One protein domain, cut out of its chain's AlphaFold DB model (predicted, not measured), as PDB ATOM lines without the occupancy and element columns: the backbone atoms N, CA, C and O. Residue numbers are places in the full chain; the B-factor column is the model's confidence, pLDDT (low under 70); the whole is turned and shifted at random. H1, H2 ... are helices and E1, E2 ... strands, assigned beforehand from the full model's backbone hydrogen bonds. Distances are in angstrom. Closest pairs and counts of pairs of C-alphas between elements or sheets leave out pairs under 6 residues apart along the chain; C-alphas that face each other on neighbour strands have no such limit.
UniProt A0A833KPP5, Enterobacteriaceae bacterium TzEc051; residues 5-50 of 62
ATOM      1  N   SER A   5     104.820  83.993 118.886       97.88
ATOM      2  CA  SER A   5     104.445  85.266 119.508       97.88
ATOM      3  C   SER A   5     103.099  85.166 120.229       97.88
ATOM      4  O   SER A   5     102.967  85.682 121.339       97.88
ATOM      5  N   ASP A   6     102.140  84.436 119.656       97.75
ATOM      6  CA  ASP A   6     100.822  84.212 120.260       97.75
ATOM      7  C   ASP A   6     100.933  83.350 121.520       97.75
ATOM      8  O   ASP A   6     100.390  83.706 122.562       97.75
ATOM      9  N   LEU A   7     101.732  82.278 121.485       97.75
ATOM     10  CA  LEU A   7     101.952  81.422 122.659       97.75
ATOM     11  C   LEU A   7     102.638  82.173 123.811       97.75
ATOM     12  O   LEU A   7     102.297  81.985 124.983       97.75
ATOM     13  N   ARG A   8     103.590  83.064 123.497       97.94
ATOM     14  CA  ARG A   8     104.214  83.950 124.496       97.94
ATOM     15  C   ARG A   8     103.197  84.912 125.103       97.94
ATOM     16  O   ARG A   8     103.219  85.112 126.317       97.94
ATOM     17  N   LYS A   9     102.305  85.466 124.281       98.38
ATOM     18  CA  LYS A   9     101.207  86.326 124.731       98.38
ATOM     19  C   LYS A   9     100.245  85.563 125.643       98.38
ATOM     20  O   LYS A   9      99.991  86.028 126.748       98.38
ATOM     21  N   PHE A  10      99.817  84.358 125.261       98.12
ATOM     22  CA  PHE A  10      98.948  83.513 126.092       98.12
ATOM     23  C   PHE A  10      99.565  83.253 127.468       98.12
ATOM     24  O   PHE A  10      98.898  83.416 128.488       98.12
ATOM     25  N   LYS A  11     100.867  82.943 127.514       97.88
ATOM     26  CA  LYS A  11     101.602  82.790 128.775       97.88
ATOM     27  C   LYS A  11     101.597  84.073 129.616       97.88
ATOM     28  O   LYS A  11     101.365  83.983 130.818       97.88
ATOM     29  N   ALA A  12     101.869  85.232 129.014       98.44
ATOM     30  CA  ALA A  12     101.890  86.519 129.717       98.44
ATOM     31  C   ALA A  12     100.508  86.907 130.272       98.44
ATOM     32  O   ALA A  12     100.417  87.482 131.352       98.44
ATOM     33  N   GLU A  13      99.443  86.541 129.561       98.25
ATOM     34  CA  GLU A  13      98.046  86.774 129.947       98.25
ATOM     35  C   GLU A  13      97.498  85.708 130.913       98.25
ATOM     36  O   GLU A  13      96.361  85.806 131.365       98.25
ATOM     37  N   GLY A  14      98.273  84.662 131.222       98.06
ATOM     38  CA  GLY A  14      97.815  83.534 132.037       98.06
ATOM     39  C   GLY A  14      96.782  82.632 131.346       98.06
ATOM     40  O   GLY A  14      96.242  81.722 131.980       98.06
ATOM     41  N   ARG A  15      96.526  82.833 130.047       97.81
ATOM     42  CA  ARG A  15      95.647  81.988 129.231       97.81
ATOM     43  C   ARG A  15      96.328  80.643 128.957       97.81
ATOM     44  O   ARG A  15      97.459  80.578 128.478       97.81
ATOM     45  N   LYS A  16      95.622  79.546 129.237       97.50
ATOM     46  CA  LYS A  16      96.039  78.196 128.829       97.50
ATOM     47  C   LYS A  16      95.777  77.994 127.333       97.50
ATOM     48  O   LYS A  16      94.834  78.570 126.796       97.50
ATOM     49  N   PHE A  17      96.597  77.169 126.694       97.44
ATOM     50  CA  PHE A  17      96.431  76.771 125.298       97.44
ATOM     51  C   PHE A  17      96.515  75.251 125.171       97.44
ATOM     52  O   PHE A  17      97.157  74.581 125.986       97.44
ATOM     53  N   SER A  18      95.825  74.725 124.170       97.69
ATOM     54  CA  SER A  18      95.738  73.304 123.859       97.69
ATOM     55  C   SER A  18      96.924  72.847 123.002       97.69
ATOM     56  O   SER A  18      97.399  73.562 122.117       97.69
ATOM     57  N   CYS A  19      97.425  71.646 123.285       97.19
ATOM     58  CA  CYS A  19      98.474  70.988 122.510       97.19
ATOM     59  C   CYS A  19      98.160  69.496 122.425       97.19
ATOM     60  O   CYS A  19      97.985  68.848 123.458       97.19
ATOM     61  N   LEU A  20      98.054  68.969 121.206       97.81
ATOM     62  CA  LEU A  20      97.713  67.570 120.940       97.81
ATOM     63  C   LEU A  20      98.685  66.960 119.933       97.81
ATOM     64  O   LEU A  20      99.178  67.638 119.032       97.81
ATOM     65  N   THR A  21      98.943  65.662 120.070       97.50
ATOM     66  CA  THR A  21      99.783  64.935 119.118       97.50
ATOM     67  C   THR A  21      99.027  64.633 117.828       97.50
ATOM     68  O   THR A  21      97.890  64.170 117.893       97.50
ATOM     69  N   CYS A  22      99.658  64.818 116.671       97.25
ATOM     70  CA  CYS A  22      99.048  64.601 115.360       97.25
ATOM     71  C   CYS A  22     100.007  63.838 114.440       97.25
ATOM     72  O   CYS A  22     101.179  64.197 114.364       97.25
ATOM     73  N   TYR A  23      99.504  62.824 113.726       96.56
ATOM     74  CA  TYR A  23     100.338  61.932 112.902       96.56
ATOM     75  C   TYR A  23      99.833  61.746 111.464       96.56
ATOM     76  O   TYR A  23     100.544  61.184 110.640       96.56
ATOM     77  N   ASP A  24      98.632  62.233 111.135       95.81
ATOM     78  CA  ASP A  24      98.097  62.179 109.774       95.81
ATOM     79  C   ASP A  24      97.231  63.402 109.423       95.81
ATOM     80  O   ASP A  24      96.862  64.220 110.275       95.81
ATOM     81  N   ALA A  25      96.913  63.537 108.133       97.06
ATOM     82  CA  ALA A  25      96.167  64.672 107.598       97.06
ATOM     83  C   ALA A  25      94.697  64.717 108.058       97.06
ATOM     84  O   ALA A  25      94.128  65.802 108.195       97.06
ATOM     85  N   SER A  26      94.070  63.565 108.300       97.44
ATOM     86  CA  SER A  26      92.679  63.496 108.755       97.44
ATOM     87  C   SER A  26      92.558  63.967 110.205       97.44
ATOM     88  O   SER A  26      91.670  64.765 110.513       97.44
ATOM     89  N   MET A  27      93.494  63.563 111.068       97.19
ATOM     90  CA  MET A  27      93.640  64.082 112.429       97.19
ATOM     91  C   MET A  27      93.901  65.587 112.415       97.19
ATOM     92  O   MET A  27      93.200  66.326 113.106       97.19
ATOM     93  N   ALA A  28      94.844  66.056 111.591       97.44
ATOM     94  CA  ALA A  28      95.155  67.482 111.483       97.44
ATOM     95  C   ALA A  28      93.916  68.294 111.087       97.44
ATOM     96  O   ALA A  28      93.641  69.339 111.676       97.44
ATOM     97  N   LYS A  29      93.119  67.782 110.139       98.00
ATOM     98  CA  LYS A  29      91.879  68.437 109.721       98.00
ATOM     99  C   LYS A  29      90.840  68.482 110.839       98.00
ATOM    100  O   LYS A  29      90.192  69.508 111.022       98.00
ATOM    101  N   ALA A  30      90.683  67.395 111.589       98.00
ATOM    102  CA  ALA A  30      89.779  67.362 112.734       98.00
ATOM    103  C   ALA A  30      90.211  68.351 113.831       98.00
ATOM    104  O   ALA A  30      89.369  69.046 114.392       98.00
ATOM    105  N   MET A  31      91.515  68.463 114.100       97.81
ATOM    106  CA  MET A  31      92.066  69.405 115.082       97.81
ATOM    107  C   MET A  31      91.928  70.865 114.650       97.81
ATOM    108  O   MET A  31      91.638  71.714 115.486       97.81
ATOM    109  N   GLU A  32      92.085  71.155 113.356       96.94
ATOM    110  CA  GLU A  32      91.801  72.483 112.801       96.94
ATOM    111  C   GLU A  32      90.331  72.865 113.028       96.94
ATOM    112  O   GLU A  32      90.047  73.955 113.517       96.94
ATOM    113  N   LEU A  33      89.399  71.953 112.724       97.75
ATOM    114  CA  LEU A  33      87.963  72.164 112.938       97.75
ATOM    115  C   LEU A  33      87.592  72.308 114.422       97.75
ATOM    116  O   LEU A  33      86.622  72.987 114.739       97.75
ATOM    117  N   ALA A  34      88.351  71.669 115.314       97.75
ATOM    118  CA  ALA A  34      88.191  71.759 116.763       97.75
ATOM    119  C   ALA A  34      88.948  72.942 117.398       97.75
ATOM    120  O   ALA A  34      88.962  73.054 118.622       97.75
ATOM    121  N   GLU A  35      89.580  73.799 116.589       96.44
ATOM    122  CA  GLU A  35      90.312  74.996 117.025       96.44
ATOM    123  C   GLU A  35      91.440  74.714 118.034       96.44
ATOM    124  O   GLU A  35      91.682  75.485 118.965       96.44
ATOM    125  N   ILE A  36      92.168  73.610 117.843       97.62
ATOM    126  CA  ILE A  36      93.350  73.300 118.656       97.62
ATOM    127  C   ILE A  36      94.455  74.332 118.389       97.62
ATOM    128  O   ILE A  36      94.829  74.578 117.242       97.62
ATOM    129  N   ASP A  37      95.010  74.918 119.454       97.25
ATOM    130  CA  ASP A  37      95.981  76.015 119.343       97.25
ATOM    131  C   ASP A  37      97.305  75.537 118.722       97.25
ATOM    132  O   ASP A  37      97.945  76.275 117.969       97.25
ATOM    133  N   THR A  38      97.742  74.314 119.055       97.25
ATOM    134  CA  THR A  38      99.015  73.735 118.595       97.25
ATOM    135  C   THR A  38      98.942  72.221 118.385       97.25
ATOM    136  O   THR A  38      98.294  71.505 119.149       97.25
ATOM    137  N   ILE A  39      99.656  71.724 117.370       97.06
ATOM    138  CA  ILE A  39      99.838  70.289 117.116       97.06
ATOM    139  C   ILE A  39     101.307  69.893 117.300       97.06
ATOM    140  O   ILE A  39     102.206  70.673 116.982       97.06
ATOM    141  N   LEU A  40     101.547  68.676 117.788       97.50
ATOM    142  CA  LEU A  40     102.876  68.085 117.948       97.50
ATOM    143  C   LEU A  40     102.996  66.816 117.098       97.50
ATOM    144  O   LEU A  40     102.294  65.837 117.342       97.50
ATOM    145  N   ILE A  41     103.922  66.815 116.144       97.19
ATOM    146  CA  ILE A  41     104.355  65.592 115.458       97.19
ATOM    147  C   ILE A  41     105.508  65.030 116.289       97.19
ATOM    148  O   ILE A  41     106.625  65.543 116.232       97.19
ATOM    149  N   GLY A  42     105.190  64.081 117.166       96.19
ATOM    150  CA  GLY A  42     106.131  63.517 118.136       96.19
ATOM    151  C   GLY A  42     106.579  62.102 117.780       96.19
ATOM    152  O   GLY A  42     105.846  61.353 117.137       96.19
ATOM    153  N   ASP A  43     107.738  61.698 118.297       97.50
ATOM    154  CA  ASP A  43     108.262  60.323 118.240       97.50
ATOM    155  C   ASP A  43     107.372  59.305 118.979       97.50
ATOM    156  O   ASP A  43     107.486  58.094 118.787       97.50
ATOM    157  N   SER A  44     106.402  59.782 119.763       96.25
ATOM    158  CA  SER A  44     105.287  58.993 120.291       96.25
ATOM    159  C   SER A  44     104.496  58.249 119.208       96.25
ATOM    160  O   SER A  44     103.820  57.266 119.529       96.25
ATOM    161  N   LEU A  45     104.631  58.633 117.929       95.44
ATOM    162  CA  LEU A  45     104.157  57.849 116.783       95.44
ATOM    163  C   LEU A  45     104.685  56.406 116.812       95.44
ATOM    164  O   LEU A  45     103.968  55.485 116.419       95.44
ATOM    165  N   GLY A  46     105.900  56.187 117.330       95.00
ATOM    166  CA  GLY A  46     106.515  54.865 117.422       95.00
ATOM    167  C   GLY A  46     105.677  53.890 118.241       95.00
ATOM    168  O   GLY A  46     105.527  52.731 117.869       95.00
ATOM    169  N   MET A  47     105.049  54.371 119.312       97.06
ATOM    170  CA  MET A  47     104.163  53.556 120.143       97.06
ATOM    171  C   MET A  47     102.718  53.589 119.634       97.06
ATOM    172  O   MET A  47     102.073  52.549 119.540       97.06
ATOM    173  N   ALA A  48     102.205  54.774 119.287       95.00
ATOM    174  CA  ALA A  48     100.791  54.968 118.961       95.00
ATOM    175  C   ALA A  48     100.391  54.455 117.567       95.00
ATOM    176  O   ALA A  48      99.273  53.977 117.396       95.00
ATOM    177  N   ILE A  49     101.284  54.575 116.582       95.62
ATOM    178  CA  ILE A  49     101.025  54.243 115.174       95.62
ATOM    179  C   ILE A  49     101.805  52.995 114.756       95.62
ATOM    180  O   ILE A  49     101.234  52.087 114.157       95.62
ATOM    181  N   GLN A  50     103.097  52.921 115.091       94.69
ATOM    182  CA  GLN A  50     103.963  51.811 114.672       94.69
ATOM    183  C   GLN A  50     103.908  50.593 115.618       94.69
ATOM    184  O   GLN A  50     104.426  49.535 115.267       94.69
TER     185      GLN A  50
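Overview. This is residues 5 to 50 of the 62 residues of a protein of Enterobacteriaceae bacterium TzEc051 (UniProt A0A833KPP5). Two very short parallel strands, E1 and E2, lie side by side in the middle of a thin, loosely built model, with helix H2 looped out over them on one side. Helix H1 is at one end of the long axis, where residues 8 to 14 stick out free, and the small helix H3 is at the other end. The printed part has 46 residues with three named helices and two named strands, in the order H1, E1, H2, E2, H3; the sheet is E1 beside E2, parallel, and the class is mixed, helices and strands. The whole is loose, with a radius of gyration of the C-alphas of 12.6 A, and elongated, with spans of 38 by 22 by 14 A.

Along the chain. Find C-alpha 5 at (104.445, 85.266, 119.508); from there H1 runs through residues 5 to 12, 10.6 A from first to last C-alpha. Go on to C-alpha 19 at (98.474, 70.988, 122.510), where E1 begins; it holds residues 19 to 21 and measures 7.1 A. H2 follows at residues 25 to 33, the longest helix by residues, 12.3 A long. E2 is residues 38 to 40, 6.9 A. Look last for H3, residues 45 to 48, 4.9 A, which ends at C-alpha 48 at (100.791, 54.968, 118.961).

Arrangement. Start at the sheet, where E1 and E2 are parallel neighbours with 31 degrees between their directions. The C-alphas of Thr 21 and Leu 40 face each other at 4.6 A. Across the pair, N 40 and O 20 are within hydrogen-bond range at 2.9 A, as are N 20 and O 38 at 3.3 A. E1, H2 and E2 make a strand-helix-strand unit, two parallel neighbour strands with a helix between them along the chain, and its crossover is right-handed. The closest C-alphas of H2 and E2 are those of Ala 28 and Ile 39, 7.8 A apart. H2 and E1 are near each other, with 6 pairs of C-alphas within 10 A. H1 is apart from H2, E2 and H3, and H3 is apart from E1 and H2. In H1 and H2 every O i to N i+4 pair is within hydrogen-bond range; H3 is too short for such a pair, and its one O i to N i+3 pair is within range.

Size, cuts and confidence. Look from Glu 13 to Gln 50 for the two C-alphas farthest apart, 38.6 A. The printed part, residues 5 to 50, has no cut. The links E1 to H2, H2 to E2 and E2 to H3 are tight, and H1 to E1, with 6 residues, is short. The mean pLDDT of the printed part is 97.2, and no printed residue is under 70.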